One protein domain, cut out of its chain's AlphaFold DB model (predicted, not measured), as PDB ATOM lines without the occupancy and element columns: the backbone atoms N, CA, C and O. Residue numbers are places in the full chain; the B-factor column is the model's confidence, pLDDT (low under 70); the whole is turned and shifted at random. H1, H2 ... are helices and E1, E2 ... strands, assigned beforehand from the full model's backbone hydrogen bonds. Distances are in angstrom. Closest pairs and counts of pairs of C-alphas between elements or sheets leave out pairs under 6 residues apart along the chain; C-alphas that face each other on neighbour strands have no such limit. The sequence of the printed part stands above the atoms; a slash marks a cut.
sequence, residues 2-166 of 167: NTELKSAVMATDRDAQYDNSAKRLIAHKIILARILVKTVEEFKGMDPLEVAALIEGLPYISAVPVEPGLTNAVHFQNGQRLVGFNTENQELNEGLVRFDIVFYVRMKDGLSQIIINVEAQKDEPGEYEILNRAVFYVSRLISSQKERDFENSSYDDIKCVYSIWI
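Overview. This is residues 2 to 166 of the 167 residues of an uncharacterized protein of uncultured Clostridium sp (UniProt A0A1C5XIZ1). A small three-stranded sheet, E3 E4 E5, makes the core of three layers: H4 covers one face, H2 crosses the other together with residues 19 to 26 of H1, and residues 2 to 18 of H1 stick out as a long arm. H3 packs on H2, and the little hairpin E1 and E2 sits away from the core, its residues 76 to 81 standing free. The printed part has 165 residues, with four named helices and five named strands in the order H1 H2 H3 E1 E2 E3 E4 H4 E5; the class is mixed, helices and strands. The sheet E3 E4 E5 is mixed, E1 and E2 are antiparallel, and the whole is compact, with a radius of gyration of the C-alphas of 17.5 A and spans of 59 by 44 by 31 A.

Along the chain. Find C-alpha 2 at (326.954, 269.624, 443.662); from there H1, residues 2 to 26, runs 36.6 A. Next come H2, residues 29 to 39, 15.1 A, and H3, residues 48 to 54. E1 is residues 75 to 77 and E2 residues 80 to 82. E3, residues 101 to 106, starts at (301.621, 256.757, 421.554) and covers 16.5 A. E4, residues 113 to 120, covers 22.7 A; H4, residues 130 to 143, 20.1 A; E5, residues 160 to 166, 19.9 A, ending at (294.442, 258.779, 430.360).

Arrangement. Look first at the sheet, twisted, with C-alphas up to 4.4 A off its best plane. E3 and E4 form an antiparallel hairpin, with N 103 and O 116 3.0 A apart. E4 and E5 are parallel, with N 117 and O 162 2.8 A apart. E4, H4 and E5 form a strand-helix-strand unit, two parallel neighbour strands with a helix between, and its crossover is right-handed. H4 is on the sheet at a height of 8.5 A; its closest C-alphas to E5 are those of Val 138 and Ser 163, 6.1 A. On the opposite face H2, height 9.7 A, runs across the strands, at 85 degrees to E4 on the local plane. H3 touches H2, about perpendicular at 75 degrees, closest at the C-alphas of Ala 33 and Ala 52, 5.0 A; it only grazes the sheet. In the hairpin E1 and E2, N 80 and O 77 are 2.9 A apart. Every O i to N i+4 pair is within hydrogen-bond range in H1, H3 and H4, and 6 of 7 in H2.

Size, cuts and confidence. The C-alphas farthest apart are those of Asn 2 and Asp 109, 60.2 A. The printed part has no cut; the links H3 to E1, E2 to E3 and H4 to E5 are long. Mean pLDDT of the printed part is 83.3, with residues 2 to 3, 5 to 12 and 68 to 95 under 70.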
ATOM      1  N   ASN A   2     326.747 270.834 444.504       61.50
ATOM      2  CA  ASN A   2     326.954 269.624 443.662       61.50
ATOM      3  C   ASN A   2     325.967 268.463 443.966       61.50
ATOM      4  O   ASN A   2     325.637 267.668 443.093       61.50
ATOM      5  N   THR A   3     325.461 268.362 445.200       68.50
ATOM      6  CA  THR A   3     324.558 267.268 445.620       68.50
ATOM      7  C   THR A   3     323.112 267.474 445.163       68.50
ATOM      8  O   THR A   3     322.450 266.514 444.780       68.50
ATOM      9  N   GLU A   4     322.630 268.718 445.161       70.31
ATOM     10  CA  GLU A   4     321.266 269.067 444.732       70.31
ATOM     11  C   GLU A   4     321.094 268.877 443.227       70.31
ATOM     12  O   GLU A   4     320.132 268.245 442.809       70.31
ATOM     13  N   LEU A   5     322.070 269.313 442.422       67.81
ATOM     14  CA  LEU A   5     322.045 269.112 440.973       67.81
ATOM     15  C   LEU A   5     322.076 267.619 440.615       67.81
ATOM     16  O   LEU A   5     321.291 267.169 439.792       67.81
ATOM     17  N   LYS A   6     322.927 266.824 441.278       64.19
ATOM     18  CA  LYS A   6     322.955 265.365 441.082       64.19
ATOM     19  C   LYS A   6     321.639 264.700 441.479       64.19
ATOM     20  O   LYS A   6     321.169 263.829 440.760       64.19
ATOM     21  N   SER A   7     321.044 265.112 442.596       61.31
ATOM     22  CA  SER A   7     319.767 264.554 443.060       61.31
ATOM     23  C   SER A   7     318.621 264.922 442.119       61.31
ATOM     24  O   SER A   7     317.801 264.063 441.814       61.31
ATOM     25  N   ALA A   8     318.603 266.159 441.611       55.91
ATOM     26  CA  ALA A   8     317.649 266.608 440.602       55.91
ATOM     27  C   ALA A   8     317.796 265.807 439.302       55.91
ATOM     28  O   ALA A   8     316.819 265.233 438.841       55.91
ATOM     29  N   VAL A   9     319.020 265.655 438.781       69.19
ATOM     30  CA  VAL A   9     319.289 264.853 437.572       69.19
ATOM     31  C   VAL A   9     318.854 263.394 437.755       69.19
ATOM     32  O   VAL A   9     318.214 262.833 436.872       69.19
ATOM     33  N   MET A  10     319.143 262.777 438.906       64.12
ATOM     34  CA  MET A  10     318.725 261.397 439.186       64.12
ATOM     35  C   MET A  10     317.208 261.245 439.355       64.12
ATOM     36  O   MET A  10     316.663 260.194 439.021       64.12
ATOM     37  N   ALA A  11     316.523 262.255 439.899       61.78
ATOM     38  CA  ALA A  11     315.065 262.260 439.994       61.78
ATOM     39  C   ALA A  11     314.428 262.380 438.602       61.78
ATOM     40  O   ALA A  11     313.579 261.563 438.257       61.78
ATOM     41  N   THR A  12     314.921 263.308 437.774       63.12
ATOM     42  CA  THR A  12     314.491 263.473 436.378       63.12
ATOM     43  C   THR A  12     314.707 262.198 435.558       63.12
ATOM     44  O   THR A  12     313.821 261.801 434.808       63.12
ATOM     45  N   ASP A  13     315.838 261.509 435.741       73.56
ATOM     46  CA  ASP A  13     316.125 260.233 435.069       73.56
ATOM     47  C   ASP A  13     315.138 259.124 435.483       73.56
ATOM     48  O   ASP A  13     314.627 258.383 434.644       73.56
ATOM     49  N   ARG A  14     314.778 259.043 436.770       76.81
ATOM     50  CA  ARG A  14     313.763 258.087 437.244       76.81
ATOM     51  C   ARG A  14     312.374 258.390 436.696       76.81
ATOM     52  O   ARG A  14     311.699 257.464 436.252       76.81
ATOM     53  N   ASP A  15     311.947 259.647 436.725       77.62
ATOM     54  CA  ASP A  15     310.631 260.043 436.218       77.62
ATOM     55  C   ASP A  15     310.515 259.761 434.712       77.62
ATOM     56  O   ASP A  15     309.523 259.178 434.273       77.62
ATOM     57  N   ALA A  16     311.568 260.047 433.938       79.06
ATOM     58  CA  ALA A  16     311.638 259.701 432.518       79.06
ATOM     59  C   ALA A  16     311.572 258.179 432.275       79.06
ATOM     60  O   ALA A  16     310.919 257.719 431.335       79.06
ATOM     61  N   GLN A  17     312.205 257.370 433.131       82.75
ATOM     62  CA  GLN A  17     312.121 255.906 433.053       82.75
ATOM     63  C   GLN A  17     310.712 255.384 433.365       82.75
ATOM     64  O   GLN A  17     310.243 254.459 432.689       82.75
ATOM     65  N   TYR A  18     310.027 255.957 434.360       86.19
ATOM     66  CA  TYR A  18     308.643 255.601 434.685       86.19
ATOM     67  C   TYR A  18     307.688 255.963 433.553       86.19
ATOM     68  O   TYR A  18     306.901 255.114 433.135       86.19
ATOM     69  N   ASP A  19     307.805 257.178 433.023       87.25
ATOM     70  CA  ASP A  19     307.044 257.660 431.872       87.25
ATOM     71  C   ASP A  19     307.211 256.726 430.659       87.25
ATOM     72  O   ASP A  19     306.233 256.195 430.126       87.25
ATOM     73  N   ASN A  20     308.456 256.399 430.294       89.00
ATOM     74  CA  ASN A  20     308.735 255.489 429.182       89.00
ATOM     75  C   ASN A  20     308.164 254.080 429.420       89.00
ATOM     76  O   ASN A  20     307.608 253.456 428.511       89.00
ATOM     77  N   SER A  21     308.273 253.575 430.651       91.31
ATOM     78  CA  SER A  21     307.748 252.259 431.029       91.31
ATOM     79  C   SER A  21     306.221 252.213 430.964       91.31
ATOM     80  O   SER A  21     305.662 251.242 430.447       91.31
ATOM     81  N   ALA A  22     305.541 253.267 431.427       92.81
ATOM     82  CA  ALA A  22     304.089 253.394 431.345       92.81
ATOM     83  C   ALA A  22     303.622 253.408 429.884       92.81
ATOM     84  O   ALA A  22     302.740 252.631 429.511       92.81
ATOM     85  N   LYS A  23     304.277 254.199 429.027       94.69
ATOM     86  CA  LYS A  23     303.962 254.253 427.592       94.69
ATOM     87  C   LYS A  23     304.159 252.902 426.914       94.69
ATOM     88  O   LYS A  23     303.292 252.465 426.166       94.69
ATOM     89  N   ARG A  24     305.246 252.185 427.220       94.88
ATOM     90  CA  ARG A  24     305.488 250.825 426.701       94.88
ATOM     91  C   ARG A  24     304.423 249.822 427.131       94.88
ATOM     92  O   ARG A  24     304.012 248.999 426.315       94.88
ATOM     93  N   LEU A  25     303.973 249.887 428.383       95.62
ATOM     94  CA  LEU A  25     302.886 249.043 428.874       95.62
ATOM     95  C   LEU A  25     301.587 249.341 428.117       95.62
ATOM     96  O   LEU A  25     300.971 248.425 427.579       95.62
ATOM     97  N   ILE A  26     301.194 250.615 428.043       97.25
ATOM     98  CA  ILE A  26     299.960 251.044 427.368       97.25
ATOM     99  C   ILE A  26     300.001 250.680 425.881       97.25
ATOM    100  O   ILE A  26     299.010 250.179 425.357       97.25
ATOM    101  N   ALA A  27     301.152 250.847 425.225       96.94
ATOM    102  CA  ALA A  27     301.362 250.543 423.811       96.94
ATOM    103  C   ALA A  27     301.286 249.045 423.470       96.94
ATOM    104  O   ALA A  27     301.308 248.673 422.294       96.94
ATOM    105  N   HIS A  28     301.178 248.150 424.455       97.50
ATOM    106  CA  HIS A  28     300.930 246.747 424.165       97.50
ATOM    107  C   HIS A  28     299.569 246.594 423.464       97.50
ATOM    108  O   HIS A  28     298.535 246.987 424.004       97.50
ATOM    109  N   LYS A  29     299.538 245.965 422.279       97.31
ATOM    110  CA  LYS A  29     298.345 245.927 421.406       97.31
ATOM    111  C   LYS A  29     297.060 245.487 422.107       97.31
ATOM    112  O   LYS A  29     296.014 246.071 421.868       97.31
ATOM    113  N   ILE A  30     297.128 244.494 422.998       97.88
ATOM    114  CA  ILE A  30     295.940 244.042 423.744       97.88
ATOM    115  C   ILE A  30     295.399 245.091 424.727       97.88
ATOM    116  O   ILE A  30     294.199 245.124 424.985       97.88
ATOM    117  N   ILE A  31     296.263 245.945 425.281       98.00
ATOM    118  CA  ILE A  31     295.855 247.039 426.165       98.00
ATOM    119  C   ILE A  31     295.217 248.140 425.319       98.00
ATOM    120  O   ILE A  31     294.085 248.526 425.608       98.00
ATOM    121  N   LEU A  32     295.870 248.553 424.227       98.38
ATOM    122  CA  LEU A  32     295.297 249.496 423.260       98.38
ATOM    123  C   LEU A  32     293.933 249.026 422.748       98.38
ATOM    124  O   LEU A  32     292.972 249.782 422.784       98.38
ATOM    125  N   ALA A  33     293.804 247.760 422.358       98.06
ATOM    126  CA  ALA A  33     292.541 247.198 421.893       98.06
ATOM    127  C   ALA A  33     291.427 247.290 422.945       98.06
ATOM    128  O   ALA A  33     290.299 247.657 422.627       98.06
ATOM    129  N   ARG A  34     291.737 247.021 424.220       98.19
ATOM    130  CA  ARG A  34     290.775 247.188 425.322       98.19
ATOM    131  C   ARG A  34     290.376 248.643 425.544       98.19
ATOM    132  O   ARG A  34     289.239 248.883 425.943       98.19
ATOM    133  N   ILE A  35     291.291 249.586 425.322       97.62
ATOM    134  CA  ILE A  35     290.985 251.019 425.351       97.62
ATOM    135  C   ILE A  35     290.019 251.338 424.203       97.62
ATOM    136  O   ILE A  35     288.920 251.817 424.463       97.62
ATOM    137  N   LEU A  36     290.362 250.963 422.966       97.69
ATOM    138  CA  LEU A  36     289.548 251.231 421.775       97.69
ATOM    139  C   LEU A  36     288.116 250.708 421.901       97.69
ATOM    140  O   LEU A  36     287.179 251.462 421.665       97.69
ATOM    141  N   VAL A  37     287.931 249.463 422.353       97.50
ATOM    142  CA  VAL A  37     286.595 248.861 422.545       97.50
ATOM    143  C   VAL A  37     285.722 249.667 423.519       97.50
ATOM    144  O   VAL A  37     284.494 249.592 423.462       97.50
ATOM    145  N   LYS A  38     286.331 250.433 424.432       96.50
ATOM    146  CA  LYS A  38     285.617 251.253 425.418       96.50
ATOM    147  C   LYS A  38     285.421 252.704 424.991       96.50
ATOM    148  O   LYS A  38     284.502 253.337 425.502       96.50
ATOM    149  N   THR A  39     286.283 253.239 424.129       95.88
ATOM    150  CA  THR A  39     286.358 254.688 423.873       95.88
ATOM    151  C   THR A  39     286.088 255.086 422.428       95.88
ATOM    152  O   THR A  39     285.866 256.264 422.174       95.88
ATOM    153  N   VAL A  40     286.125 254.146 421.484       95.44
ATOM    154  CA  VAL A  40     285.979 254.405 420.046       95.44
ATOM    155  C   VAL A  40     284.770 253.623 419.534       95.44
ATOM    156  O   VAL A  40     284.714 252.397 419.662       95.44
ATOM    157  N   GLU A  41     283.773 254.332 419.004       93.88
ATOM    158  CA  GLU A  41     282.443 253.775 418.711       93.88
ATOM    159  C   GLU A  41     282.511 252.645 417.670       93.88
ATOM    160  O   GLU A  41     281.812 251.642 417.785       93.88
ATOM    161  N   GLU A  42     283.432 252.751 416.716       93.94
ATOM    162  CA  GLU A  42     283.685 251.794 415.640       93.94
ATOM    163  C   GLU A  42     284.125 250.411 416.155       93.94
ATOM    164  O   GLU A  42     283.881 249.393 415.501       93.94
ATOM    165  N   PHE A  43     284.743 250.361 417.341       95.25
ATOM    166  CA  PHE A  43     285.245 249.129 417.963       95.25
ATOM    167  C   PHE A  43     284.396 248.658 419.147       95.25
ATOM    168  O   PHE A  43     284.697 247.637 419.775       95.25
ATOM    169  N   LYS A  44     283.323 249.377 419.475       94.44
ATOM    170  CA  LYS A  44     282.503 249.102 420.649       94.44
ATOM    171  C   LYS A  44     281.873 247.714 420.591       94.44
ATOM    172  O   LYS A  44     281.260 247.318 419.601       94.44
ATOM    173  N   GLY A  45     282.028 246.964 421.681       92.31
ATOM    174  CA  GLY A  45     281.493 245.605 421.817       92.31
ATOM    175  C   GLY A  45     282.231 244.520 421.023       92.31
ATOM    176  O   GLY A  45     281.792 243.373 421.049       92.31
ATOM    177  N   MET A  46     283.334 244.840 420.338       95.62
ATOM    178  CA  MET A  46     284.199 243.830 419.721       95.62
ATOM    179  C   MET A  46     285.021 243.057 420.757       95.62
ATOM    180  O   MET A  46     285.284 243.557 421.852       95.62
ATOM    181  N   ASP A  47     285.498 241.868 420.376       97.31
ATOM    182  CA  ASP A  47     286.534 241.171 421.136       97.31
ATOM    183  C   ASP A  47     287.866 241.947 421.036       97.31
ATOM    184  O   ASP A  47     288.359 242.191 419.927       97.31
ATOM    185  N   PRO A  48     288.496 242.331 422.164       97.38
ATOM    186  CA  PRO A  48     289.806 242.969 422.149       97.38
ATOM    187  C   PRO A  48     290.895 242.183 421.405       97.38
ATOM    188  O   PRO A  48     291.837 242.804 420.917       97.38
ATOM    189  N   LEU A  49     290.813 240.851 421.308       97.19
ATOM    190  CA  LEU A  49     291.781 240.080 420.517       97.19
ATOM    191  C   LEU A  49     291.638 240.348 419.012       97.19
ATOM    192  O   LEU A  49     292.647 240.525 418.330       97.19
ATOM    193  N   GLU A  50     290.405 240.447 418.510       96.25
ATOM    194  CA  GLU A  50     290.135 240.817 417.116       96.25
ATOM    195  C   GLU A  50     290.597 242.249 416.835       96.25
ATOM    196  O   GLU A  50     291.294 242.499 415.854       96.25
ATOM    197  N   VAL A  51     290.295 243.190 417.737       96.81
ATOM    198  CA  VAL A  51     290.733 244.590 417.600       96.81
ATOM    199  C   VAL A  51     292.258 244.709 417.647       96.81
ATOM    200  O   VAL A  51     292.838 245.469 416.875       96.81
ATOM    201  N   ALA A  52     292.943 243.933 418.492       97.00
ATOM    202  CA  ALA A  52     294.404 243.937 418.551       97.00
ATOM    203  C   ALA A  52     295.046 243.496 417.223       97.00
ATOM    204  O   ALA A  52     296.117 244.000 416.875       97.00
ATOM    205  N   ALA A  53     294.401 242.595 416.475       95.62
ATOM    206  CA  ALA A  53     294.853 242.175 415.149       95.62
ATOM    207  C   ALA A  53     294.660 243.263 414.076       95.62
ATOM    208  O   ALA A  53     295.395 243.276 413.090       95.62
ATOM    209  N   LEU A  54     293.723 244.196 414.283       96.38
ATOM    210  CA  LEU A  54     293.486 245.341 413.396       96.38
ATOM    211  C   LEU A  54     294.479 246.495 413.612       96.38
ATOM    212  O   LEU A  54     294.560 247.385 412.766       96.38
ATOM    213  N   ILE A  55     295.233 246.500 414.719       96.50
ATOM    214  CA  ILE A  55     296.300 247.482 414.961       96.50
ATOM    215  C   ILE A  55     297.483 247.167 414.046       96.50
ATOM    216  O   ILE A  55     298.128 246.118 414.170       96.50
ATOM    217  N   GLU A  56     297.807 248.101 413.164       94.38
ATOM    218  CA  GLU A  56     298.855 247.934 412.168       94.38
ATOM    219  C   GLU A  56     300.250 248.179 412.742       94.38
ATOM    220  O   GLU A  56     300.452 249.045 413.593       94.38
ATOM    221  N   GLY A  57     301.230 247.410 412.259       92.38
ATOM    222  CA  GLY A  57     302.630 247.582 412.642       92.38
ATOM    223  C   GLY A  57     302.859 247.520 414.155       92.38
ATOM    224  O   GLY A  57     302.191 246.766 414.867       92.38
ATOM    225  N   LEU A  58     303.830 248.293 414.637       92.25
ATOM    226  CA  LEU A  58     304.042 248.556 416.058       92.25
ATOM    227  C   LEU A  58     303.630 250.004 416.357       92.25
ATOM    228  O   LEU A  58     303.934 250.877 415.542       92.25
ATOM    229  N   PRO A  59     302.985 250.283 417.504       95.88
ATOM    230  CA  PRO A  59     302.715 251.655 417.917       95.88
ATOM    231  C   PRO A  59     303.998 252.480 418.052       95.88
ATOM    232  O   PRO A  59     305.010 252.005 418.570       95.88
ATOM    233  N   TYR A  60     303.935 253.731 417.612       94.38
ATOM    234  CA  TYR A  60     305.011 254.705 417.728       94.38
ATOM    235  C   TYR A  60     305.004 255.297 419.135       94.38
ATOM    236  O   TYR A  60     304.110 256.071 419.466       94.38
ATOM    237  N   ILE A  61     305.996 254.945 419.953       93.69
ATOM    238  CA  ILE A  61     306.113 255.409 421.342       93.69
ATOM    239  C   ILE A  61     307.094 256.576 421.401       93.69
ATOM    240  O   ILE A  61     308.267 256.387 421.081       93.69
ATOM    241  N   SER A  62     306.628 257.762 421.800       90.69
ATOM    242  CA  SER A  62     307.441 258.985 421.919       90.69
ATOM    243  C   SER A  62     308.308 259.262 420.687       90.69
ATOM    244  O   SER A  62     309.409 259.795 420.796       90.69
ATOM    245  N   ALA A  63     307.829 258.868 419.506       88.06
ATOM    246  CA  ALA A  63     308.584 258.954 418.259       88.06
ATOM    247  C   ALA A  63     308.042 260.050 417.339       88.06
ATOM    248  O   ALA A  63     308.817 260.685 416.629       88.06
ATOM    249  N   VAL A  64     306.737 260.327 417.381       87.25
ATOM    250  CA  VAL A  64     306.101 261.308 416.499       87.25
ATOM    251  C   VAL A  64     306.158 262.701 417.144       87.25
ATOM    252  O   VAL A  64     305.625 262.857 418.241       87.25
ATOM    253  N   PRO A  65     306.787 263.710 416.517       86.75
ATOM    254  CA  PRO A  65     306.777 265.086 417.024       86.75
ATOM    255  C   PRO A  65     305.391 265.728 416.889       86.75
ATOM    256  O   PRO A  65     304.581 265.275 416.091       86.75
ATOM    257  N   VAL A  66     305.100 266.787 417.639       84.38
ATOM    258  CA  VAL A  66     303.826 267.528 417.539       84.38
ATOM    259  C   VAL A  66     303.945 268.693 416.545       84.38
ATOM    260  O   VAL A  66     302.951 269.141 415.967       84.38
ATOM    261  N   GLU A  67     305.159 269.189 416.306       78.31
ATOM    262  CA  GLU A  67     305.431 270.372 415.497       78.31
ATOM    263  C   GLU A  67     305.234 270.137 413.981       78.31
ATOM    264  O   GLU A  67     305.675 269.126 413.418       78.31
ATOM    265  N   PRO A  68     304.603 271.098 413.275       59.44
ATOM    266  CA  PRO A  68     304.345 271.013 411.841       59.44
ATOM    267  C   PRO A  68     305.662 271.173 411.068       59.44
ATOM    268  O   PRO A  68     306.370 272.163 411.233       59.44
ATOM    269  N   GLY A  69     305.991 270.207 410.215       60.31
ATOM    270  CA  GLY A  69     307.236 270.193 409.430       60.31
ATOM    271  C   GLY A  69     308.206 269.081 409.826       60.31
ATOM    272  O   GLY A  69     309.036 268.692 409.012       60.31
ATOM    273  N   LEU A  70     308.038 268.497 411.014       61.22
ATOM    274  CA  LEU A  70     308.723 267.261 411.409       61.22
ATOM    275  C   LEU A  70     307.809 266.032 411.287       61.22
ATOM    276  O   LEU A  70     308.287 264.909 411.182       61.22
ATOM    277  N   THR A  71     306.494 266.241 411.247       55.97
ATOM    278  CA  THR A  71     305.478 265.187 411.109       55.97
ATOM    279  C   THR A  71     305.147 264.795 409.666       55.97
ATOM    280  O   THR A  71     304.729 263.660 409.448       55.97
ATOM    281  N   ASN A  72     305.382 265.687 408.689       54.94
ATOM    282  CA  ASN A  72     304.954 265.529 407.279       54.94
ATOM    283  C   ASN A  72     306.119 265.572 406.289       54.94
ATOM    284  O   ASN A  72     305.924 265.860 405.108       54.94
ATOM    285  N   ALA A  73     307.351 265.400 406.763       58.50
ATOM    286  CA  ALA A  73     308.510 265.534 405.897       58.50
ATOM    287  C   ALA A  73     308.514 264.409 404.849       58.50
ATOM    288  O   ALA A  73     308.629 263.229 405.179       58.50
ATOM    289  N   VAL A  74     308.388 264.783 403.574       57.00
ATOM    290  CA  VAL A  74     308.570 263.864 402.448       57.00
ATOM    291  C   VAL A  74     310.067 263.750 402.187       57.00
ATOM    292  O   VAL A  74     310.711 264.731 401.814       57.00
ATOM    293  N   HIS A  75     310.625 262.554 402.373       59.16
ATOM    294  CA  HIS A  75     312.031 262.283 402.089       59.16
ATOM    295  C   HIS A  75     312.178 261.513 400.776       59.16
ATOM    296  O   HIS A  75     311.443 260.565 400.497       59.16
ATOM    297  N   PHE A  76     313.171 261.901 399.979       56.62
ATOM    298  CA  PHE A  76     313.581 261.167 398.787       56.62
ATOM    299  C   PHE A  76     314.898 260.453 399.090       56.62
ATOM    300  O   PHE A  76     315.930 261.102 399.250       56.62
ATOM    301  N   GLN A  77     314.877 259.121 399.160       53.25
ATOM    302  CA  GLN A  77     316.090 258.302 399.223       53.25
ATOM    303  C   GLN A  77     316.167 257.437 397.964       53.25
ATOM    304  O   GLN A  77     315.198 256.781 397.595       53.25
ATOM    305  N   ASN A  78     317.310 257.459 397.270       57.09
ATOM    306  CA  ASN A  78     317.545 256.696 396.033       57.09
ATOM    307  C   ASN A  78     316.446 256.859 394.957       57.09
ATOM    308  O   ASN A  78     316.127 255.918 394.235       57.09
ATOM    309  N   GLY A  79     315.844 258.050 394.854       59.25
ATOM    310  CA  GLY A  79     314.768 258.336 393.897       59.25
ATOM    311  C   GLY A  79     313.398 257.748 394.263       59.25
ATOM    312  O   GLY A  79     312.443 257.949 393.517       59.25
ATOM    313  N   GLN A  80     313.274 257.067 395.406       50.94
ATOM    314  CA  GLN A  80     311.999 256.612 395.956       50.94
ATOM    315  C   GLN A  80     311.492 257.605 397.004       50.94
ATOM    316  O   GLN A  80     312.234 258.048 397.886       50.94
ATOM    317  N   ARG A  81     310.210 257.962 396.885       63.50
ATOM    318  CA  ARG A  81     309.485 258.771 397.868       63.50
ATOM    319  C   ARG A  81     309.206 257.893 399.090       63.50
ATOM    320  O   ARG A  81     308.461 256.922 398.982       63.50
ATOM    321  N   LEU A  82     309.803 258.225 400.230       54.97
ATOM    322  CA  LEU A  82     309.516 257.593 401.515       54.97
ATOM    323  C   LEU A  82     308.518 258.452 402.286       54.97
ATOM    324  O   LEU A  82     308.659 259.673 402.372       54.97
ATOM    325  N   VAL A  83     307.503 257.788 402.830       57.22
ATOM    326  CA  VAL A  83     306.363 258.422 403.486       57.22
ATOM    327  C   VAL A  83     306.141 257.752 404.841       57.22
ATOM    328  O   VAL A  83     306.015 256.532 404.917       57.22
ATOM    329  N   GLY A  84     306.134 258.537 405.919       58.28
ATOM    330  CA  GLY A  84     305.988 258.043 407.289       58.28
ATOM    331  C   GLY A  84     306.190 259.152 408.320       58.28
ATOM    332  O   GLY A  84     306.485 260.290 407.962       58.28
ATOM    333  N   PHE A  85     306.029 258.835 409.608       60.75
ATOM    334  CA  PHE A  85     306.453 259.753 410.666       60.75
ATOM    335  C   PHE A  85     307.982 259.838 410.692       60.75
ATOM    336  O   PHE A  85     308.654 258.808 410.594       60.75
ATOM    337  N   ASN A  86     308.536 261.042 410.845       56.00
ATOM    338  CA  ASN A  86     309.979 261.189 410.970       56.00
ATOM    339  C   ASN A  86     310.454 260.534 412.280       56.00
ATOM    340  O   ASN A  86     310.088 260.965 413.372       56.00
ATOM    341  N   THR A  87     311.233 259.461 412.147       47.41
ATOM    342  CA  THR A  87     311.862 258.724 413.255       47.41
ATOM    343  C   THR A  87     313.374 258.935 413.286       47.41
ATOM    344  O   THR A  87     314.053 258.356 414.134       47.41
ATOM    345  N   GLU A  88     313.918 259.752 412.374       37.88
ATOM    346  CA  GLU A  88     315.349 260.017 412.320       37.88
ATOM    347  C   GLU A  88     315.792 260.818 413.548       37.88
ATOM    348  O   GLU A  88     315.156 261.775 413.998       37.88
ATOM    349  N   ASN A  89     316.887 260.331 414.119       42.94
ATOM    350  CA  ASN A  89     317.405 260.689 415.422       42.94
ATOM    351  C   ASN A  89     317.787 262.179 415.482       42.94
ATOM    352  O   ASN A  89     318.742 262.607 414.837       42.94
ATOM    353  N   GLN A  90     317.074 262.958 416.292       43.41
ATOM    354  CA  GLN A  90     317.518 264.273 416.753       43.41
ATOM    355  C   GLN A  90     317.521 264.239 418.276       43.41
ATOM    356  O   GLN A  90     316.550 264.624 418.927       43.41
ATOM    357  N   GLU A  91     318.593 263.691 418.840       37.47
ATOM    358  CA  GLU A  91     318.872 263.866 420.258       37.47
ATOM    359  C   GLU A  91     319.533 265.221 420.529       37.47
ATOM    360  O   GLU A  91     320.301 265.736 419.714       37.47
ATOM    361  N   LEU A  92     319.270 265.693 421.752       33.44
ATOM    362  CA  LEU A  92     319.924 266.775 422.490       33.44
ATOM    363  C   LEU A  92     319.483 268.186 422.099       33.44
ATOM    364  O   LEU A  92     320.229 268.918 421.460       33.44
ATOM    365  N   ASN A  93     318.278 268.569 422.535       32.31
ATOM    366  CA  ASN A  93     318.030 269.781 423.333       32.31
ATOM    367  C   ASN A  93     316.544 269.834 423.742       32.31
ATOM    368  O   ASN A  93     315.663 269.490 422.956       32.31
ATOM    369  N   GLU A  94     316.270 270.237 424.984       42.75
ATOM    370  CA  GLU A  94     314.928 270.529 425.504       42.75
ATOM    371  C   GLU A  94     314.139 271.409 424.515       42.75
ATOM    372  O   GLU A  94     314.595 272.494 424.154       42.75
ATOM    373  N   GLY A  95     312.964 270.950 424.062       52.88
ATOM    374  CA  GLY A  95     312.049 271.791 423.277       52.88
ATOM    375  C   GLY A  95     311.146 271.095 422.257       52.88
ATOM    376  O   GLY A  95     310.206 271.731 421.792       52.88
ATOM    377  N   LEU A  96     311.385 269.825 421.906       71.12
ATOM    378  CA  LEU A  96     310.546 269.111 420.934       71.12
ATOM    379  C   LEU A  96     309.471 268.277 421.638       71.12
ATOM    380  O   LEU A  96     309.785 267.278 422.289       71.12
ATOM    381  N   VAL A  97     308.204 268.673 421.503       82.88
ATOM    382  CA  VAL A  97     307.081 267.936 422.089       82.88
ATOM    383  C   VAL A  97     306.752 266.749 421.189       82.88
ATOM    384  O   VAL A  97     306.633 266.887 419.975       82.88
ATOM    385  N   ARG A  98     306.599 265.560 421.772       89.25
ATOM    386  CA  ARG A  98     306.237 264.342 421.039       89.25
ATOM    387  C   ARG A  98     304.925 263.786 421.563       89.25
ATOM    388  O   ARG A  98     304.648 263.901 422.752       89.25
ATOM    389  N   PHE A  99     304.156 263.175 420.672       93.56
ATOM    390  CA  PHE A  99     303.017 262.355 421.061       93.56
ATOM    391  C   PHE A  99     303.506 261.144 421.849       93.56
ATOM    392  O   PHE A  99     304.550 260.562 421.530       93.56
ATOM    393  N   ASP A 100     302.730 260.734 422.841       95.31
ATOM    394  CA  ASP A 100     303.085 259.597 423.681       95.31
ATOM    395  C   ASP A 100     303.011 258.281 422.913       95.31
ATOM    396  O   ASP A 100     304.001 257.548 422.844       95.31
ATOM    397  N   ILE A 101     301.849 257.978 422.327       97.62
ATOM    398  CA  ILE A 101     301.621 256.757 421.554       97.62
ATOM    399  C   ILE A 101     300.740 257.082 420.351       97.62
ATOM    400  O   ILE A 101     299.567 257.410 420.509       97.62
ATOM    401  N   VAL A 102     301.273 256.901 419.142       97.50
ATOM    402  CA  VAL A 102     300.503 257.016 417.895       97.50
ATOM    403  C   VAL A 102     300.469 255.676 417.184       97.50
ATOM    404  O   VAL A 102     301.488 254.993 417.086       97.50
ATOM    405  N   PHE A 103     299.317 255.277 416.661       97.25
ATOM    406  CA  PHE A 103     299.212 254.068 415.848       97.25
ATOM    407  C   PHE A 103     298.041 254.133 414.874       97.25
ATOM    408  O   PHE A 103     297.146 254.968 414.991       97.25
ATOM    409  N   TYR A 104     298.066 253.216 413.911       96.81
ATOM    410  CA  TYR A 104     296.996 253.016 412.949       96.81
ATOM    411  C   TYR A 104     296.197 251.776 413.324       96.81
ATOM    412  O   TYR A 104     296.766 250.741 413.676       96.81
ATOM    413  N   VAL A 105     294.879 251.873 413.218       96.88
ATOM    414  CA  VAL A 105     293.975 250.734 413.349       96.88
ATOM    415  C   VAL A 105     293.067 250.671 412.131       96.88
ATOM    416  O   VAL A 105     292.538 251.688 411.677       96.88
ATOM    417  N   ARG A 106     292.921 249.474 411.568       95.44
ATOM    418  CA  ARG A 106     292.064 249.229 410.411       95.44
ATOM    419  C   ARG A 106     290.615 249.037 410.852       95.44
ATOM    420  O   ARG A 106     290.340 248.403 411.868       95.44
ATOM    421  N   MET A 107     289.691 249.572 410.070       90.06
ATOM    422  CA  MET A 107     288.259 249.361 410.241       90.06
ATOM    423  C   MET A 107     287.867 247.931 409.861       90.06
ATOM    424  O   MET A 107     288.585 247.243 409.134       90.06
ATOM    425  N   LYS A 108     286.699 247.472 410.329       78.50
ATOM    426  CA  LYS A 108     286.182 246.127 410.001       78.50
ATOM    427  C   LYS A 108     286.001 245.892 408.502       78.50
ATOM    428  O   LYS A 108     286.069 244.749 408.065       78.50
ATOM    429  N   ASP A 109     285.762 246.951 407.732       80.00
ATOM    430  CA  ASP A 109     285.673 246.877 406.270       80.00
ATOM    431  C   ASP A 109     287.010 246.516 405.600       80.00
ATOM    432  O   ASP A 109     287.040 246.188 404.416       80.00
ATOM    433  N   GLY A 110     288.113 246.546 406.355       73.19
ATOM    434  CA  GLY A 110     289.442 246.211 405.875       73.19
ATOM    435  C   GLY A 110     290.059 247.268 404.959       73.19
ATOM    436  O   GLY A 110     291.161 247.040 404.461       73.19
ATOM    437  N   LEU A 111     289.402 248.405 404.730       77.62
ATOM    438  CA  LEU A 111     289.823 249.432 403.776       77.62
ATOM    439  C   LEU A 111     290.188 250.731 404.485       77.62
ATOM    440  O   LEU A 111     291.254 251.292 404.226       77.62
ATOM    441  N   SER A 112     289.339 251.183 405.404       87.25
ATOM    442  CA  SER A 112     289.534 252.447 406.104       87.25
ATOM    443  C   SER A 112     290.467 252.288 407.300       87.25
ATOM    444  O   SER A 112     290.521 251.247 407.959       87.25
ATOM    445  N   GLN A 113     291.218 253.345 407.594       93.06
ATOM    446  CA  GLN A 113     292.143 253.404 408.720       93.06
ATOM    447  C   GLN A 113     291.795 254.586 409.615       93.06
ATOM    448  O   GLN A 113     291.414 255.651 409.132       93.06
ATOM    449  N   ILE A 114     291.988 254.398 410.915       96.12
ATOM    450  CA  ILE A 114     291.889 255.443 411.926       96.12
ATOM    451  C   ILE A 114     293.279 255.650 412.531       96.12
ATOM    452  O   ILE A 114     293.977 254.682 412.846       96.12
ATOM    453  N   ILE A 115     293.670 256.910 412.710       97.25
ATOM    454  CA  ILE A 115     294.868 257.290 413.462       97.25
ATOM    455  C   ILE A 115     294.457 257.520 414.913       97.25
ATOM    456  O   ILE A 115     293.570 258.322 415.202       97.25
ATOM    457  N   ILE A 116     295.112 256.833 415.839       98.12
ATOM    458  CA  ILE A 116     294.849 256.968 417.268       98.12
ATOM    459  C   ILE A 116     296.071 257.581 417.936       98.12
ATOM    460  O   ILE A 116     297.184 257.086 417.768       98.12
ATOM    461  N   ASN A 117     295.834 258.627 418.721       97.94
ATOM    462  CA  ASN A 117     296.757 259.154 419.711       97.94
ATOM    463  C   ASN A 117     296.305 258.732 421.113       97.94
ATOM    464  O   ASN A 117     295.143 258.950 421.464       97.94
ATOM    465  N   VAL A 118     297.202 258.171 421.918       98.12
ATOM    466  CA  VAL A 118     296.972 257.919 423.346       98.12
ATOM    467  C   VAL A 118     298.006 258.690 424.149       98.12
ATOM    468  O   VAL A 118     299.197 258.434 424.012       98.12
ATOM    469  N   GLU A 119     297.531 259.595 425.000       96.56
ATOM    470  CA  GLU A 119     298.332 260.432 425.893       96.56
ATOM    471  C   GLU A 119     298.147 259.953 427.330       96.56
ATOM    472  O   GLU A 119     297.013 259.826 427.803       96.56
ATOM    473  N   ALA A 120     299.250 259.689 428.025       92.81
ATOM    474  CA  ALA A 120     299.245 259.289 429.424       92.81
ATOM    475  C   ALA A 120     299.733 260.464 430.275       92.81
ATOM    476  O   ALA A 120     300.900 260.845 430.227       92.81
ATOM    477  N   GLN A 121     298.832 261.055 431.053       86.75
ATOM    478  CA  GLN A 121     299.156 262.113 432.000       86.75
ATOM    479  C   GLN A 121     299.263 261.524 433.404       86.75
ATOM    480  O   GLN A 121     298.517 260.624 433.777       86.75
ATOM    481  N   LYS A 122     300.219 262.034 434.183       85.31
ATOM    482  CA  LYS A 122     300.341 261.683 435.600       85.31
ATOM    483  C   LYS A 122     299.222 262.313 436.431       85.31
ATOM    484  O   LYS A 122     298.735 261.679 437.354       85.31
ATOM    485  N   ASP A 123     298.878 263.557 436.101       84.12
ATOM    486  CA  ASP A 123     297.901 264.389 436.793       84.12
ATOM    487  C   ASP A 123     297.216 265.313 435.769       84.12
ATOM    488  O   ASP A 123     297.777 265.611 434.707       84.12
ATOM    489  N   GLU A 124     296.018 265.801 436.094       82.44
ATOM    490  CA  GLU A 124     295.325 266.791 435.267       82.44
ATOM    491  C   GLU A 124     296.054 268.155 435.322       82.44
ATOM    492  O   GLU A 124     296.427 268.615 436.408       82.44
ATOM    493  N   PRO A 125     296.293 268.822 434.176       83.31
ATOM    494  CA  PRO A 125     297.015 270.091 434.150       83.31
ATOM    495  C   PRO A 125     296.225 271.215 434.838       83.31
ATOM    496  O   PRO A 125     295.053 271.432 434.556       83.31
ATOM    497  N   GLY A 126     296.894 271.986 435.700       86.00
ATOM    498  CA  GLY A 126     296.283 273.142 436.375       86.00
ATOM    499  C   GLY A 126     296.281 274.441 435.557       86.00
ATOM    500  O   GLY A 126     295.517 275.354 435.856       86.00
ATOM    501  N   GLU A 127     297.140 274.552 434.538       88.62
ATOM    502  CA  GLU A 127     297.341 275.789 433.761       88.62
ATOM    503  C   GLU A 127     296.393 275.925 432.559       88.62
ATOM    504  O   GLU A 127     296.221 277.020 432.020       88.62
ATOM    505  N   TYR A 128     295.790 274.823 432.114       87.06
ATOM    506  CA  TYR A 128     294.904 274.776 430.954       87.06
ATOM    507  C   TYR A 128     293.950 273.586 431.045       87.06
ATOM    508  O   TYR A 128     294.282 272.559 431.627       87.06
ATOM    509  N   GLU A 129     292.788 273.684 430.400       90.94
ATOM    510  CA  GLU A 129     291.891 272.535 430.253       90.94
ATOM    511  C   GLU A 129     292.502 271.501 429.304       90.94
ATOM    512  O   GLU A 129     292.883 271.821 428.171       90.94
ATOM    513  N   ILE A 130     292.541 270.240 429.735       91.44
ATOM    514  CA  ILE A 130     293.106 269.131 428.955       91.44
ATOM    515  C   ILE A 130     292.478 268.995 427.562       91.44
ATOM    516  O   ILE A 130     293.167 268.677 426.591       91.44
ATOM    517  N   LEU A 131     291.190 269.332 427.435       93.12
ATOM    518  CA  LEU A 131     290.468 269.317 426.168       93.12
ATOM    519  C   LEU A 131     291.106 270.244 425.122       93.12
ATOM    520  O   LEU A 131     291.178 269.881 423.949       93.12
ATOM    521  N   ASN A 132     291.634 271.402 425.526       93.19
ATOM    522  CA  ASN A 132     292.271 272.338 424.597       93.19
ATOM    523  C   ASN A 132     293.561 271.751 424.013       93.19
ATOM    524  O   ASN A 132     293.822 271.878 422.813       93.19
ATOM    525  N   ARG A 133     294.344 271.042 424.836       91.56
ATOM    526  CA  ARG A 133     295.539 270.325 424.373       91.56
ATOM    527  C   ARG A 133     295.162 269.138 423.485       91.56
ATOM    528  O   ARG A 133     295.791 268.949 422.445       91.56
ATOM    529  N   ALA A 134     294.098 268.410 423.824       93.81
ATOM    530  CA  ALA A 134     293.556 267.338 422.993       93.81
ATOM    531  C   ALA A 134     293.160 267.836 421.594       93.81
ATOM    532  O   ALA A 134     293.587 267.262 420.593       93.81
ATOM    533  N   VAL A 135     292.411 268.942 421.509       94.75
ATOM    534  CA  VAL A 135     292.016 269.571 420.235       94.75
ATOM    535  C   VAL A 135     293.239 270.004 419.430       94.75
ATOM    536  O   VAL A 135     293.302 269.756 418.220       94.75
ATOM    537  N   PHE A 136     294.235 270.607 420.083       91.44
ATOM    538  CA  PHE A 136     295.481 270.992 419.425       91.44
ATOM    539  C   PHE A 136     296.201 269.767 418.835       91.44
ATOM    540  O   PHE A 136     296.578 269.779 417.663       91.44
ATOM    541  N   TYR A 137     296.322 268.683 419.604       93.25
ATOM    542  CA  TYR A 137     297.013 267.450 419.209       93.25
ATOM    543  C   TYR A 137     296.296 266.716 418.070       93.25
ATOM    544  O   TYR A 137     296.931 266.339 417.084       93.25
ATOM    545  N   VAL A 138     294.967 266.593 418.138       94.56
ATOM    546  CA  VAL A 138     294.158 266.041 417.037       94.56
ATOM    547  C   VAL A 138     294.331 266.870 415.764       94.56
ATOM    548  O   VAL A 138     294.568 266.306 414.698       94.56
ATOM    549  N   SER A 139     294.286 268.202 415.857       92.31
ATOM    550  CA  SER A 139     294.458 269.085 414.692       92.31
ATOM    551  C   SER A 139     295.837 268.920 414.043       92.31
ATOM    552  O   SER A 139     295.965 268.918 412.814       92.31
ATOM    553  N   ARG A 140     296.884 268.738 414.860       89.31
ATOM    554  CA  ARG A 140     298.231 268.412 414.377       89.31
ATOM    555  C   ARG A 140     298.254 267.087 413.630       89.31
ATOM    556  O   ARG A 140     298.763 267.059 412.519       89.31
ATOM    557  N   LEU A 141     297.644 266.033 414.164       92.62
ATOM    558  CA  LEU A 141     297.591 264.750 413.464       92.62
ATOM    559  C   LEU A 141     296.759 264.801 412.180       92.62
ATOM    560  O   LEU A 141     297.201 264.237 411.187       92.62
ATOM    561  N   ILE A 142     295.629 265.516 412.148       93.62
ATOM    562  CA  ILE A 142     294.826 265.711 410.925       93.62
ATOM    563  C   ILE A 142     295.651 266.420 409.852       93.62
ATOM    564  O   ILE A 142     295.827 265.899 408.752       93.62
ATOM    565  N   SER A 143     296.210 267.588 410.181       90.00
ATOM    566  CA  SER A 143     297.085 268.310 409.250       90.00
ATOM    567  C   SER A 143     298.312 267.481 408.861       90.00
ATOM    568  O   SER A 143     298.824 267.637 407.749       90.00
ATOM    569  N   SER A 144     298.749 266.554 409.727       89.00
ATOM    570  CA  SER A 144     299.939 265.755 409.465       89.00
ATOM    571  C   SER A 144     299.804 264.733 408.329       89.00
ATOM    572  O   SER A 144     300.769 264.165 407.821       89.00
ATOM    573  N   GLN A 145     298.566 264.477 407.922       90.75
ATOM    574  CA  GLN A 145     298.239 263.519 406.877       90.75
ATOM    575  C   GLN A 145     298.556 264.044 405.475       90.75
ATOM    576  O   GLN A 145     298.688 263.258 404.537       90.75
ATOM    577  N   LYS A 146     298.694 265.364 405.311       88.31
ATOM    578  CA  LYS A 146     298.992 265.987 404.021       88.31
ATOM    579  C   LYS A 146     300.345 265.507 403.503       88.31
ATOM    580  O   LYS A 146     301.357 265.679 404.174       88.31
ATOM    581  N   GLU A 147     300.338 264.949 402.295       84.81
ATOM    582  CA  GLU A 147     301.472 264.300 401.624       84.81
ATOM    583  C   GLU A 147     301.973 263.011 402.295       84.81
ATOM    584  O   GLU A 147     302.990 262.456 401.861       84.81
ATOM    585  N   ARG A 148     301.243 262.529 403.314       86.75
ATOM    586  CA  ARG A 148     301.550 261.326 404.090       86.75
ATOM    587  C   ARG A 148     300.509 260.222 403.924       86.75
ATOM    588  O   ARG A 148     300.848 259.100 403.575       86.75
ATOM    589  N   ASP A 149     299.249 260.548 404.175       89.00
ATOM    590  CA  ASP A 149     298.107 259.641 404.034       89.00
ATOM    591  C   ASP A 149     297.190 260.038 402.872       89.00
ATOM    592  O   ASP A 149     296.474 259.183 402.362       89.00
ATOM    593  N   PHE A 150     297.242 261.302 402.444       90.81
ATOM    594  CA  PHE A 150     296.588 261.803 401.238       90.81
ATOM    595  C   PHE A 150     297.511 262.781 400.502       90.81
ATOM    596  O   PHE A 150     298.402 263.385 401.104       90.81
ATOM    597  N   GLU A 151     297.295 262.978 399.204       89.44
ATOM    598  CA  GLU A 151     298.124 263.847 398.360       89.44
ATOM    599  C   GLU A 151     297.290 264.957 397.711       89.44
ATOM    600  O   GLU A 151     296.078 264.835 397.540       89.44
ATOM    601  N   ASN A 152     297.943 266.053 397.310       90.31
ATOM    602  CA  ASN A 152     297.292 267.141 396.565       90.31
ATOM    603  C   ASN A 152     296.006 267.645 397.263       90.31
ATOM    604  O   ASN A 152     296.018 267.939 398.458       90.31
ATOM    605  N   SER A 153     294.904 267.783 396.536       93.94
ATOM    606  CA  SER A 153     293.632 268.261 397.086       93.94
ATOM    607  C   SER A 153     292.657 267.127 397.406       93.94
ATOM    608  O   SER A 153     291.461 267.389 397.502       93.94
ATOM    609  N   SER A 154     293.132 265.885 397.560       94.81
ATOM    610  CA  SER A 154     292.296 264.726 397.902       94.81
ATOM    611  C   SER A 154     291.891 264.732 399.381       94.81
ATOM    612  O   SER A 154     292.201 263.819 400.137       94.81
ATOM    613  N   TYR A 155     291.234 265.802 399.826       93.50
ATOM    614  CA  TYR A 155     290.827 265.976 401.223       93.50
ATOM    615  C   TYR A 155     289.790 264.942 401.680       93.50
ATOM    616  O   TYR A 155     289.699 264.672 402.875       93.50
ATOM    617  N   ASP A 156     289.061 264.332 400.745       94.50
ATOM    618  CA  ASP A 156     288.126 263.238 401.027       94.50
ATOM    619  C   ASP A 156     288.841 261.957 401.508       94.50
ATOM    620  O   ASP A 156     288.209 261.101 402.122       94.50
ATOM    621  N   ASP A 157     290.161 261.850 401.297       93.12
ATOM    622  CA  ASP A 157     290.988 260.719 401.741       93.12
ATOM    623  C   ASP A 157     291.568 260.916 403.159       93.12
ATOM    624  O   ASP A 157     292.343 260.084 403.642       93.12
ATOM    625  N   ILE A 158     291.226 262.013 403.851       94.19
ATOM    626  CA  ILE A 158     291.663 262.239 405.236       94.19
ATOM    627  C   ILE A 158     291.109 261.131 406.138       94.19
ATOM    628  O   ILE A 158     289.902 260.928 406.268       94.19
ATOM    629  N   LYS A 159     292.014 260.455 406.842       94.88
ATOM    630  CA  LYS A 159     291.703 259.442 407.848       94.88
ATOM    631  C   LYS A 159     291.165 260.098 409.115       94.88
ATOM    632  O   LYS A 159     291.658 261.144 409.552       94.88
ATOM    633  N   CYS A 160     290.203 259.444 409.760       95.06
ATOM    634  CA  CYS A 160     289.717 259.861 411.072       95.06
ATOM    635  C   CYS A 160     290.847 259.822 412.111       95.06
ATOM    636  O   CYS A 160     291.718 258.947 412.069       95.06
ATOM    637  N   VAL A 161     290.812 260.757 413.062       96.69
ATOM    638  CA  VAL A 161     291.792 260.856 414.150       96.69
ATOM    639  C   VAL A 161     291.071 260.881 415.492       96.69
ATOM    640  O   VAL A 161     290.196 261.719 415.696       96.69
ATOM    641  N   TYR A 162     291.483 260.022 416.425       97.56
ATOM    642  CA  TYR A 162     291.072 260.096 417.830       97.56
ATOM    643  C   TYR A 162     292.266 260.464 418.711       97.56
ATOM    644  O   TYR A 162     293.379 259.996 418.481       97.56
ATOM    645  N   SER A 163     292.026 261.256 419.757       96.00
ATOM    646  CA  SER A 163     292.987 261.468 420.840       96.00
ATOM    647  C   SER A 163     292.352 261.077 422.163       96.00
ATOM    648  O   SER A 163     291.338 261.639 422.568       96.00
ATOM    649  N   ILE A 164     292.952 260.088 422.815       97.25
ATOM    650  CA  ILE A 164     292.490 259.487 424.059       97.25
ATOM    651  C   ILE A 164     293.467 259.904 425.152       97.25
ATOM    652  O   ILE A 164     294.666 259.680 425.022       97.25
ATOM    653  N   TRP A 165     292.952 260.506 426.218       95.62
ATOM    654  CA  TRP A 165     293.754 261.011 427.328       95.62
ATOM    655  C   TRP A 165     293.458 260.183 428.572       95.62
ATOM    656  O   TRP A 165     292.307 260.081 428.992       95.62
ATOM    657  N   ILE A 166     294.496 259.562 429.126       92.00
ATOM    658  CA  ILE A 166     294.442 258.779 430.360       92.00
ATOM    659  C   ILE A 166     295.059 259.653 431.449       92.00
ATOM    660  O   ILE A 166     296.233 260.000 431.338       92.00
TER     661      ILE A 166